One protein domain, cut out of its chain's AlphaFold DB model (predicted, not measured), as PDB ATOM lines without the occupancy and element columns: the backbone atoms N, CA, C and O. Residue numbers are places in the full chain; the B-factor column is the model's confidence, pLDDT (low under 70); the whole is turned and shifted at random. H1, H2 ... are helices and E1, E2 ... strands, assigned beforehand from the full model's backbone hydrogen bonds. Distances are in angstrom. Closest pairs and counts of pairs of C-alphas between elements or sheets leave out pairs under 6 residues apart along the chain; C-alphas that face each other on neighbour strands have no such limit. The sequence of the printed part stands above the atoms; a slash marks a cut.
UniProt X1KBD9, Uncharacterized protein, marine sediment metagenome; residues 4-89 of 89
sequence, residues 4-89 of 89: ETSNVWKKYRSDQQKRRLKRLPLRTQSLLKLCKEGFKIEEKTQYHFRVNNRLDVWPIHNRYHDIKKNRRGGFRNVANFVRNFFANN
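What this domain is: This is residues 4 to 89 of the 89 residues of an uncharacterized protein of marine sediment metagenome (UniProt X1KBD9). A twisted antiparallel sheet of five short strands, E1 to E5, has helix H3 packed over one face, with H2 side by side with H3 and grazing the sheet near E1. From this small body the long helix H1 sticks out as an arm with its residues 4 to 19, and the arm makes the length of the whole. The printed part has 86 residues, with three named helices and five named strands in the order H1 H2 E1 E2 E3 E4 E5 H3; the class is mixed, helices and strands. The sheet's order is E1 E2 E3 E4 E5, a meander, each strand the antiparallel neighbour of the one before. The whole is loose, with a radius of gyration of the C-alphas of 15.4 A and spans of 54 by 27 by 21 A.

How they stand to each other: In the sheet, E1 (residues 41 to 45) and E2 (residues 48 to 51) form a hairpin, with N 42 and O 50 within hydrogen-bond range at 2.8 A. E2 and E3 (residues 55 to 58) form the next hairpin, with N 51 and O 55 at 2.8 A. E3 and E4 (residues 63 to 66) form a hairpin with N 56 and O 65 at 2.8 A, and E4 and E5 (residues 71 to 74) one with N 66 and O 71 at 2.8 A. E1 and E5 are the edge strands. From edge to edge the strands' lines turn by 84 degrees. H3 (residues 78 to 87) is on the sheet at a height over the sheet of 10.0 A. It lies over E3 and, only just, over E4, with 3 C-alphas; it runs along the strands, at 13 degrees to E3 on the local plane. The closest C-alphas of E3 and H3 are those of Val 57 and Val 78, 7.8 A apart. H2 (residues 24 to 36) only grazes the sheet, with residues 28 to 35. H2 touches H3 with residues 30 to 34 alone, at a shallow tilt of 25 degrees, the same way; their closest C-alphas are those of Ser 30 and Ala 79, 6.1 A. H1 (residues 4 to 21) and H2 meet only through their link, and H1 is not on the sheet. Every O i to N i+4 pair is within hydrogen-bond range in H1 and H3, and 7 of 9 in H2.

Where its parts are: H1 measures 25.7 A from C-alpha 4 at (206.796, 305.452, 220.688) to C-alpha 21, H2 18.7 A, and H3 14.1 A, ending with C-alpha 87 at (248.365, 273.435, 208.511). E1 begins with C-alpha 41 at (234.679, 273.495, 217.521) and measures 12.0 A; E2 measures 10.0 A, E3 10.1 A, and E4 and E5 10.4 A each.

The domain as a whole: The C-alphas farthest apart are those of Glu 4 and Asn 88, 54.5 A. Without residues 4 to 19, which stand free, the body spans 33 by 24 by 21 A. The printed part has no cut, and the links between named elements are tight. The mean pLDDT of the printed part is 81.1; residues 4 to 14, 16 to 28 and 89 are under 70.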
ATOM      1  N   GLU A   4     206.751 305.916 222.080       53.44
ATOM      2  CA  GLU A   4     206.796 305.452 220.688       53.44
ATOM      3  C   GLU A   4     208.220 305.252 220.158       53.44
ATOM      4  O   GLU A   4     208.503 304.232 219.527       53.44
ATOM      5  N   THR A   5     209.158 306.149 220.479       55.25
ATOM      6  CA  THR A   5     210.557 306.025 220.022       55.25
ATOM      7  C   THR A   5     211.252 304.788 220.604       55.25
ATOM      8  O   THR A   5     212.040 304.129 219.921       55.25
ATOM      9  N   SER A   6     210.904 304.413 221.840       58.44
ATOM     10  CA  SER A   6     211.429 303.228 222.533       58.44
ATOM     11  C   SER A   6     210.911 301.918 221.922       58.44
ATOM     12  O   SER A   6     211.679 300.972 221.712       58.44
ATOM     13  N   ASN A   7     209.627 301.875 221.549       60.81
ATOM     14  CA  ASN A   7     209.022 300.713 220.889       60.81
ATOM     15  C   ASN A   7     209.556 300.504 219.464       60.81
ATOM     16  O   ASN A   7     209.833 299.364 219.079       60.81
ATOM     17  N   VAL A   8     209.789 301.583 218.708       64.62
ATOM     18  CA  VAL A   8     210.413 301.518 217.374       64.62
ATOM     19  C   VAL A   8     211.844 300.978 217.462       64.62
ATOM     20  O   VAL A   8     212.212 300.079 216.703       64.62
ATOM     21  N   TRP A   9     212.636 301.432 218.439       57.06
ATOM     22  CA  TRP A   9     213.998 300.934 218.661       57.06
ATOM     23  C   TRP A   9     214.050 299.464 219.096       57.06
ATOM     24  O   TRP A   9     214.910 298.714 218.623       57.06
ATOM     25  N   LYS A  10     213.129 299.017 219.962       62.06
ATOM     26  CA  LYS A  10     213.000 297.595 220.331       62.06
ATOM     27  C   LYS A  10     212.665 296.728 219.119       62.06
ATOM     28  O   LYS A  10     213.304 295.693 218.918       62.06
ATOM     29  N   LYS A  11     211.717 297.167 218.286       67.06
ATOM     30  CA  LYS A  11     211.313 296.458 217.065       67.06
ATOM     31  C   LYS A  11     212.460 296.401 216.051       67.06
ATOM     32  O   LYS A  11     212.792 295.325 215.566       67.06
ATOM     33  N   TYR A  12     213.176 297.511 215.858       69.31
ATOM     34  CA  TYR A  12     214.364 297.579 215.006       69.31
ATOM     35  C   TYR A  12     215.494 296.642 215.468       69.31
ATOM     36  O   TYR A  12     216.073 295.921 214.653       69.31
ATOM     37  N   ARG A  13     215.795 296.587 216.777       62.31
ATOM     38  CA  ARG A  13     216.785 295.635 217.319       62.31
ATOM     39  C   ARG A  13     216.350 294.183 217.127       62.31
ATOM     40  O   ARG A  13     217.175 293.363 216.728       62.31
ATOM     41  N   SER A  14     215.076 293.874 217.374       66.81
ATOM     42  CA  SER A  14     214.514 292.532 217.174       66.81
ATOM     43  C   SER A  14     214.598 292.097 215.708       66.81
ATOM     44  O   SER A  14     215.047 290.990 215.407       66.81
ATOM     45  N   ASP A  15     214.277 292.992 214.776       73.50
ATOM     46  CA  ASP A  15     214.352 292.714 213.343       73.50
ATOM     47  C   ASP A  15     215.800 292.554 212.863       73.50
ATOM     48  O   ASP A  15     216.102 291.660 212.067       73.50
ATOM     49  N   GLN A  16     216.738 293.346 213.391       67.19
ATOM     50  CA  GLN A  16     218.172 293.156 213.147       67.19
ATOM     51  C   GLN A  16     218.670 291.812 213.695       67.19
ATOM     52  O   GLN A  16     219.432 291.119 213.018       67.19
ATOM     53  N   GLN A  17     218.209 291.401 214.878       63.28
ATOM     54  CA  GLN A  17     218.528 290.099 215.464       63.28
ATOM     55  C   GLN A  17     217.980 288.951 214.604       63.28
ATOM     56  O   GLN A  17     218.732 288.037 214.268       63.28
ATOM     57  N   LYS A  18     216.727 289.039 214.137       66.75
ATOM     58  CA  LYS A  18     216.122 288.070 213.204       66.75
ATOM     59  C   LYS A  18     216.871 287.993 211.868       66.75
ATOM     60  O   LYS A  18     217.119 286.901 211.360       66.75
ATOM     61  N   ARG A  19     217.304 289.129 211.307       65.25
ATOM     62  CA  ARG A  19     218.116 289.172 210.070       65.25
ATOM     63  C   ARG A  19     219.523 288.593 210.248       65.25
ATOM     64  O   ARG A  19     220.102 288.113 209.273       65.25
ATOM     65  N   ARG A  20     220.101 288.665 211.452       62.25
ATOM     66  CA  ARG A  20     221.394 288.036 211.785       62.25
ATOM     67  C   ARG A  20     221.234 286.529 212.004       62.25
ATOM     68  O   ARG A  20     222.002 285.762 211.433       62.25
ATOM     69  N   LEU A  21     220.170 286.116 212.694       61.47
ATOM     70  CA  LEU A  21     219.757 284.716 212.852       61.47
ATOM     71  C   LEU A  21     219.510 284.020 211.508       61.47
ATOM     72  O   LEU A  21     219.951 282.895 211.317       61.47
ATOM     73  N   LYS A  22     218.906 284.702 210.524       62.34
ATOM     74  CA  LYS A  22     218.757 284.152 209.161       62.34
ATOM     75  C   LYS A  22     220.088 283.927 208.424       62.34
ATOM     76  O   LYS A  22     220.143 283.091 207.531       62.34
ATOM     77  N   ARG A  23     221.159 284.654 208.772       62.72
ATOM     78  CA  ARG A  23     222.493 284.542 208.139       62.72
ATOM     79  C   ARG A  23     223.422 283.539 208.830       62.72
ATOM     80  O   ARG A  23     224.383 283.081 208.215       62.72
ATOM     81  N   LEU A  24     223.129 283.197 210.082       61.72
ATOM     82  CA  LEU A  24     223.821 282.177 210.869       61.72
ATOM     83  C   LEU A  24     223.918 280.808 210.182       61.72
ATOM     84  O   LEU A  24     225.044 280.334 210.053       61.72
ATOM     85  N   PRO A  25     222.832 280.195 209.663       62.53
ATOM     86  CA  PRO A  25     222.900 278.825 209.151       62.53
ATOM     87  C   PRO A  25     223.942 278.635 208.035       62.53
ATOM     88  O   PRO A  25     224.619 277.610 208.002       62.53
ATOM     89  N   LEU A  26     224.165 279.645 207.185       62.34
ATOM     90  CA  LEU A  26     225.175 279.589 206.117       62.34
ATOM     91  C   LEU A  26     226.617 279.601 206.647       62.34
ATOM     92  O   LEU A  26     227.482 278.894 206.126       62.34
ATOM     93  N   ARG A  27     226.906 280.392 207.690       62.69
ATOM     94  CA  ARG A  27     228.261 280.464 208.267       62.69
ATOM     95  C   ARG A  27     228.530 279.318 209.238       62.69
ATOM     96  O   ARG A  27     229.644 278.798 209.246       62.69
ATOM     97  N   THR A  28     227.512 278.856 209.961       66.94
ATOM     98  CA  THR A  28     227.599 277.670 210.821       66.94
ATOM     99  C   THR A  28     227.820 276.395 210.003       66.94
ATOM    100  O   THR A  28     228.632 275.566 210.398       66.94
ATOM    101  N   GLN A  29     227.225 276.261 208.808       73.00
ATOM    102  CA  GLN A  29     227.514 275.129 207.908       73.00
ATOM    103  C   GLN A  29     229.002 274.992 207.557       73.00
ATOM    104  O   GLN A  29     229.509 273.878 207.442       73.00
ATOM    105  N   SER A  30     229.717 276.109 207.398       75.88
ATOM    106  CA  SER A  30     231.155 276.075 207.101       75.88
ATOM    107  C   SER A  30     231.970 275.544 208.285       75.88
ATOM    108  O   SER A  30     232.955 274.840 208.081       75.88
ATOM    109  N   LEU A  31     231.536 275.829 209.516       74.75
ATOM    110  CA  LEU A  31     232.145 275.298 210.738       74.75
ATOM    111  C   LEU A  31     231.811 273.811 210.929       74.75
ATOM    112  O   LEU A  31     232.691 273.030 211.263       74.75
ATOM    113  N   LEU A  32     230.589 273.373 210.609       74.94
ATOM    114  CA  LEU A  32     230.230 271.948 210.661       74.94
ATOM    115  C   LEU A  32     231.090 271.081 209.728       74.94
ATOM    116  O   LEU A  32     231.410 269.944 210.069       74.94
ATOM    117  N   LYS A  33     231.494 271.609 208.564       83.38
ATOM    118  CA  LYS A  33     232.446 270.921 207.676       83.38
ATOM    119  C   LYS A  33     233.812 270.745 208.343       83.38
ATOM    120  O   LYS A  33     234.362 269.655 208.289       83.38
ATOM    121  N   LEU A  34     234.300 271.769 209.041       84.44
ATOM    122  CA  LEU A  34     235.544 271.685 209.808       84.44
ATOM    123  C   LEU A  34     235.451 270.639 210.937       84.44
ATOM    124  O   LEU A  34     236.415 269.917 211.160       84.44
ATOM    125  N   CYS A  35     234.294 270.467 211.589       82.94
ATOM    126  CA  CYS A  35     234.121 269.371 212.554       82.94
ATOM    127  C   CYS A  35     234.340 267.988 211.920       82.94
ATOM    128  O   CYS A  35     234.993 267.137 212.518       82.94
ATOM    129  N   LYS A  36     233.838 267.766 210.694       84.00
ATOM    130  CA  LYS A  36     234.053 266.508 209.950       84.00
ATOM    131  C   LYS A  36     235.511 266.297 209.537       84.00
ATOM    132  O   LYS A  36     235.930 265.163 209.362       84.00
ATOM    133  N   GLU A  37     236.272 267.376 209.396       86.06
ATOM    134  CA  GLU A  37     237.710 267.356 209.099       86.06
ATOM    135  C   GLU A  37     238.571 267.135 210.363       86.06
ATOM    136  O   GLU A  37     239.794 267.201 210.294       86.06
ATOM    137  N   GLY A  38     237.951 266.876 211.523       88.19
ATOM    138  CA  GLY A  38     238.645 266.579 212.779       88.19
ATOM    139  C   GLY A  38     238.923 267.798 213.663       88.19
ATOM    140  O   GLY A  38     239.547 267.661 214.715       88.19
ATOM    141  N   PHE A  39     238.449 268.993 213.293       91.00
ATOM    142  CA  PHE A  39     238.568 270.173 214.151       91.00
ATOM    143  C   PHE A  39     237.540 270.130 215.287       91.00
ATOM    144  O   PHE A  39     236.337 270.018 215.060       91.00
ATOM    145  N   LYS A  40     237.988 270.321 216.529       90.50
ATOM    146  CA  LYS A  40     237.095 270.515 217.674       90.50
ATOM    147  C   LYS A  40     236.596 271.956 217.685       90.50
ATOM    148  O   LYS A  40     237.392 272.871 217.893       90.50
ATOM    149  N   ILE A  41     235.297 272.165 217.492       89.38
ATOM    150  CA  ILE A  41     234.679 273.495 217.521       89.38
ATOM    151  C   ILE A  41     233.761 273.612 218.731       89.38
ATOM    152  O   ILE A  41     232.825 272.837 218.891       89.38
ATOM    153  N   GLU A  42     234.026 274.608 219.567       89.56
ATOM    154  CA  GLU A  42     233.212 274.969 220.722       89.56
ATOM    155  C   GLU A  42     232.550 276.324 220.467       89.56
ATOM    156  O   GLU A  42     233.234 277.325 220.249       89.56
ATOM    157  N   GLU A  43     231.224 276.389 220.512       88.00
ATOM    158  CA  GLU A  43     230.508 277.664 220.498       88.00
ATOM    159  C   GLU A  43     230.566 278.289 221.900       88.00
ATOM    160  O   GLU A  43     230.119 277.689 222.875       88.00
ATOM    161  N   LYS A  44     231.161 279.483 222.022       86.00
ATOM    162  CA  LYS A  44     231.205 280.243 223.285       86.00
ATOM    163  C   LYS A  44     230.023 281.196 223.387       86.00
ATOM    164  O   LYS A  44     229.406 281.321 224.437       86.00
ATOM    165  N   THR A  45     229.713 281.870 222.285       83.31
ATOM    166  CA  THR A  45     228.496 282.668 222.104       83.31
ATOM    167  C   THR A  45     228.046 282.551 220.654       83.31
ATOM    168  O   THR A  45     228.800 282.077 219.809       83.31
ATOM    169  N   GLN A  46     226.862 283.080 220.347       75.75
ATOM    170  CA  GLN A  46     226.203 282.999 219.039       75.75
ATOM    171  C   GLN A  46     227.094 283.320 217.814       75.75
ATOM    172  O   GLN A  46     226.806 282.892 216.698       75.75
ATOM    173  N   TYR A  47     228.170 284.097 217.981       80.75
ATOM    174  CA  TYR A  47     229.092 284.455 216.896       80.75
ATOM    175  C   TYR A  47     230.559 284.268 217.256       80.75
ATOM    176  O   TYR A  47     231.418 284.794 216.552       80.75
ATOM    177  N   HIS A  48     230.843 283.566 218.347       89.06
ATOM    178  CA  HIS A  48     232.187 283.314 218.838       89.06
ATOM    179  C   HIS A  48     232.378 281.813 218.943       89.06
ATOM    180  O   HIS A  48     231.770 281.152 219.784       89.06
ATOM    181  N   PHE A  49     233.262 281.298 218.102       90.88
ATOM    182  CA  PHE A  49     233.610 279.889 218.081       90.88
ATOM    183  C   PHE A  49     235.079 279.732 218.432       90.88
ATOM    184  O   PHE A  49     235.914 280.504 217.965       90.88
ATOM    185  N   ARG A  50     235.394 278.723 219.232       93.19
ATOM    186  CA  ARG A  50     236.754 278.324 219.561       93.19
ATOM    187  C   ARG A  50     237.085 277.030 218.839       93.19
ATOM    188  O   ARG A  50     236.372 276.047 218.982       93.19
ATOM    189  N   VAL A  51     238.183 277.026 218.095       93.25
ATOM    190  CA  VAL A  51     238.670 275.878 217.328       93.25
ATOM    191  C   VAL A  51     239.915 275.301 218.002       93.25
ATOM    192  O   VAL A  51     240.850 276.040 218.323       93.25
ATOM    193  N   ASN A  52     239.920 273.985 218.237       92.50
ATOM    194  CA  ASN A  52     240.994 273.209 218.873       92.50
ATOM    195  C   ASN A  52     241.526 273.840 220.171       92.50
ATOM    196  O   ASN A  52     242.724 273.824 220.438       92.50
ATOM    197  N   ASN A  53     240.636 274.466 220.950       93.00
ATOM    198  CA  ASN A  53     240.954 275.213 222.172       93.00
ATOM    199  C   ASN A  53     242.054 276.298 222.022       93.00
ATOM    200  O   ASN A  53     242.619 276.750 223.014       93.00
ATOM    201  N   ARG A  54     242.364 276.728 220.791       93.25
ATOM    202  CA  ARG A  54     243.491 277.626 220.487       93.25
ATOM    203  C   ARG A  54     243.079 278.863 219.705       93.25
ATOM    204  O   ARG A  54     243.638 279.933 219.926       93.25
ATOM    205  N   LEU A  55     242.150 278.716 218.771       95.06
ATOM    206  CA  LEU A  55     241.792 279.775 217.841       95.06
ATOM    207  C   LEU A  55     240.357 280.221 218.087       95.06
ATOM    208  O   LEU A  55     239.423 279.477 217.809       95.06
ATOM    209  N   ASP A  56     240.186 281.446 218.556       94.88
ATOM    210  CA  ASP A  56     238.883 282.089 218.614       94.88
ATOM    211  C   ASP A  56     238.577 282.765 217.279       94.88
ATOM    212  O   ASP A  56     239.401 283.499 216.731       94.88
ATOM    213  N   VAL A  57     237.384 282.526 216.743       92.88
ATOM    214  CA  VAL A  57     236.898 283.134 215.507       92.88
ATOM    215  C   VAL A  57     235.555 283.806 215.733       92.88
ATOM    216  O   VAL A  57     234.640 283.244 216.338       92.88
ATOM    217  N   TRP A  58     235.429 285.006 215.166       91.69
ATOM    218  CA  TRP A  58     234.183 285.751 215.055       91.69
ATOM    219  C   TRP A  58     233.807 285.891 213.584       91.69
ATOM    220  O   TRP A  58     234.164 286.893 212.949       91.69
ATOM    221  N   PRO A  59     233.087 284.906 213.009       85.69
ATOM    222  CA  PRO A  59     232.791 284.880 211.587       85.69
ATOM    223  C   PRO A  59     232.088 286.142 211.118       85.69
ATOM    224  O   PRO A  59     232.416 286.623 210.046       85.69
ATOM    225  N   ILE A  60     231.161 286.715 211.896       83.38
ATOM    226  CA  ILE A  60     230.450 287.952 211.518       83.38
ATOM    227  C   ILE A  60     231.405 289.118 211.284       83.38
ATOM    228  O   ILE A  60     231.234 289.862 210.320       83.38
ATOM    229  N   HIS A  61     232.403 289.266 212.150       85.12
ATOM    230  CA  HIS A  61     233.337 290.385 212.107       85.12
ATOM    231  C   HIS A  61     234.558 290.100 211.239       85.12
ATOM    232  O   HIS A  61     235.396 290.986 211.093       85.12
ATOM    233  N   ASN A  62     234.665 288.893 210.666       90.75
ATOM    234  CA  ASN A  62     235.847 288.456 209.933       90.75
ATOM    235  C   ASN A  62     237.124 288.605 210.782       90.75
ATOM    236  O   ASN A  62     238.164 289.015 210.272       90.75
ATOM    237  N   ARG A  63     237.035 288.329 212.093       94.25
ATOM    238  CA  ARG A  63     238.129 288.493 213.065       94.25
ATOM    239  C   ARG A  63     238.484 287.177 213.733       94.25
ATOM    240  O   ARG A  63     237.604 286.353 213.970       94.25
ATOM    241  N   TYR A  64     239.751 287.029 214.101       95.25
ATOM    242  CA  TYR A  64     240.233 285.908 214.900       95.25
ATOM    243  C   TYR A  64     241.169 286.360 216.023       95.25
ATOM    244  O   TYR A  64     241.722 287.466 215.984       95.25
ATOM    245  N   HIS A  65     241.379 285.470 216.987       96.62
ATOM    246  CA  HIS A  65     242.380 285.575 218.043       96.62
ATOM    247  C   HIS A  65     243.043 284.207 218.257       96.62
ATOM    248  O   HIS A  65     242.382 283.239 218.612       96.62
ATOM    249  N   ASP A  66     244.350 284.120 218.007       95.81
ATOM    250  CA  ASP A  66     245.183 282.993 218.437       95.81
ATOM    251  C   ASP A  66     245.541 283.195 219.907       95.81
ATOM    252  O   ASP A  66     246.291 284.115 220.245       95.81
ATOM    253  N   ILE A  67     245.010 282.330 220.764       94.38
ATOM    254  CA  ILE A  67     245.210 282.369 222.213       94.38
ATOM    255  C   ILE A  67     246.670 282.058 222.549       94.38
ATOM    256  O   ILE A  67     247.262 282.742 223.379       94.38
ATOM    257  N   LYS A  68     247.283 281.079 221.866       93.00
ATOM    258  CA  LYS A  68     248.650 280.619 222.164       93.00
ATOM    259  C   LYS A  68     249.687 281.703 221.871       93.00
ATOM    260  O   LYS A  68     250.629 281.872 222.633       93.00
ATOM    261  N   LYS A  69     249.522 282.427 220.760       92.94
ATOM    262  CA  LYS A  69     250.438 283.503 220.331       92.94
ATOM    263  C   LYS A  69     249.964 284.903 220.734       92.94
ATOM    264  O   LYS A  69     250.578 285.886 220.336       92.94
ATOM    265  N   ASN A  70     248.843 284.992 221.451       94.19
ATOM    266  CA  ASN A  70     248.143 286.231 221.779       94.19
ATOM    267  C   ASN A  70     247.989 287.204 220.587       94.19
ATOM    268  O   ASN A  70     248.148 288.418 220.719       94.19
ATOM    269  N   ARG A  71     247.690 286.678 219.393       94.62
ATOM    270  CA  ARG A  71     247.640 287.467 218.152       94.62
ATOM    271  C   ARG A  71     246.219 287.597 217.644       94.62
ATOM    272  O   ARG A  71     245.526 286.601 217.471       94.62
ATOM    273  N   ARG A  72     245.809 288.820 217.316       95.81
ATOM    274  CA  ARG A  72     244.512 289.106 216.692       95.81
ATOM    275  C   ARG A  72     244.691 289.485 215.230       95.81
ATOM    276  O   ARG A  72     245.722 290.031 214.844       95.81
ATOM    277  N   GLY A  73     243.684 289.210 214.414       95.19
ATOM    278  CA  GLY A  73     243.730 289.550 212.999       95.19
ATOM    279  C   GLY A  73     242.378 289.440 212.317       95.19
ATOM    280  O   GLY A  73     241.345 289.274 212.969       95.19
ATOM    281  N   GLY A  74     242.395 289.587 210.996       94.75
ATOM    282  CA  GLY A  74     241.222 289.416 210.151       94.75
ATOM    283  C   GLY A  74     241.381 288.254 209.177       94.75
ATOM    284  O   GLY A  74     242.499 287.851 208.866       94.75
ATOM    285  N   PHE A  75     240.265 287.735 208.676       91.75
ATOM    286  CA  PHE A  75     240.242 286.728 207.616       91.75
ATOM    287  C   PHE A  75     239.126 287.013 206.612       91.75
ATOM    288  O   PHE A  75     238.127 287.639 206.943       91.75
ATOM    289  N   ARG A  76     239.258 286.527 205.375       87.50
ATOM    290  CA  ARG A  76     238.198 286.667 204.358       87.50
ATOM    291  C   ARG A  76     237.212 285.500 204.361       87.50
ATOM    292  O   ARG A  76     236.015 285.706 204.194       87.50
ATOM    293  N   ASN A  77     237.705 284.281 204.570       88.50
ATOM    294  CA  ASN A  77     236.907 283.058 204.597       88.50
ATOM    295  C   ASN A  77     237.313 282.219 205.812       88.50
ATOM    296  O   ASN A  77     238.483 281.866 205.938       88.50
ATOM    297  N   VAL A  78     236.356 281.911 206.690       87.94
ATOM    298  CA  VAL A  78     236.629 281.222 207.959       87.94
ATOM    299  C   VAL A  78     237.159 279.801 207.752       87.94
ATOM    300  O   VAL A  78     238.112 279.423 208.419       87.94
ATOM    301  N   ALA A  79     236.605 279.038 206.804       88.50
ATOM    302  CA  ALA A  79     236.987 277.641 206.603       88.50
ATOM    303  C   ALA A  79     238.419 277.528 206.072       88.50
ATOM    304  O   ALA A  79     239.251 276.845 206.664       88.50
ATOM    305  N   ASN A  80     238.735 278.271 205.007       90.31
ATOM    306  CA  ASN A  80     240.087 278.280 204.444       90.31
ATOM    307  C   ASN A  80     241.106 278.843 205.438       90.31
ATOM    308  O   ASN A  80     242.215 278.328 205.535       90.31
ATOM    309  N   PHE A  81     240.728 279.875 206.199       92.06
ATOM    310  CA  PHE A  81     241.598 280.434 207.226       92.06
ATOM    311  C   PHE A  81     241.920 279.414 208.317       92.06
ATOM    312  O   PHE A  81     243.092 279.237 208.618       92.06
ATOM    313  N   VAL A  82     240.918 278.725 208.874       91.00
ATOM    314  CA  VAL A  82     241.133 277.710 209.917       91.00
ATOM    315  C   VAL A  82     242.050 276.598 209.405       91.00
ATOM    316  O   VAL A  82     243.032 276.284 210.074       91.00
ATOM    317  N   ARG A  83     241.809 276.067 208.198       91.50
ATOM    318  CA  ARG A  83     242.681 275.042 207.597       91.50
ATOM    319  C   ARG A  83     244.122 275.526 207.467       91.50
ATOM    320  O   ARG A  83     245.027 274.894 207.997       91.50
ATOM    321  N   ASN A  84     244.332 276.683 206.841       91.62
ATOM    322  CA  ASN A  84     245.674 277.236 206.637       91.62
ATOM    323  C   ASN A  84     246.365 277.600 207.955       91.62
ATOM    324  O   ASN A  84     247.584 277.499 208.064       91.62
ATOM    325  N   PHE A  85     245.600 278.044 208.953       92.69
ATOM    326  CA  PHE A  85     246.119 278.421 210.260       92.69
ATOM    327  C   PHE A  85     246.713 277.218 210.999       92.69
ATOM    328  O   PHE A  85     247.773 277.366 211.602       92.69
ATOM    329  N   PHE A  86     246.049 276.057 210.943       90.50
ATOM    330  CA  PHE A  86     246.500 274.822 211.593       90.50
ATOM    331  C   PHE A  86     247.399 273.939 210.715       90.50
ATOM    332  O   PHE A  86     248.082 273.085 211.256       90.50
ATOM    333  N   ALA A  87     247.427 274.135 209.393       88.31
ATOM    334  CA  ALA A  87     248.365 273.435 208.511       88.31
ATOM    335  C   ALA A  87     249.785 274.035 208.551       88.31
ATOM    336  O   ALA A  87     250.759 273.314 208.383       88.31
ATOM    337  N   ASN A  88     249.901 275.351 208.772       79.88
ATOM    338  CA  ASN A  88     251.175 276.085 208.725       79.88
ATOM    339  C   ASN A  88     251.753 276.437 210.119       79.88
ATOM    340  O   ASN A  88     252.604 277.323 210.216       79.88
ATOM    341  N   ASN A  89     251.260 275.837 211.210       58.69
ATOM    342  CA  ASN A  89     251.701 276.099 212.595       58.69
ATOM    343  C   ASN A  89     251.739 274.835 213.439       58.69
ATOM    344  O   ASN A  89     252.432 274.889 214.481       58.69
TER     345      ASN A  89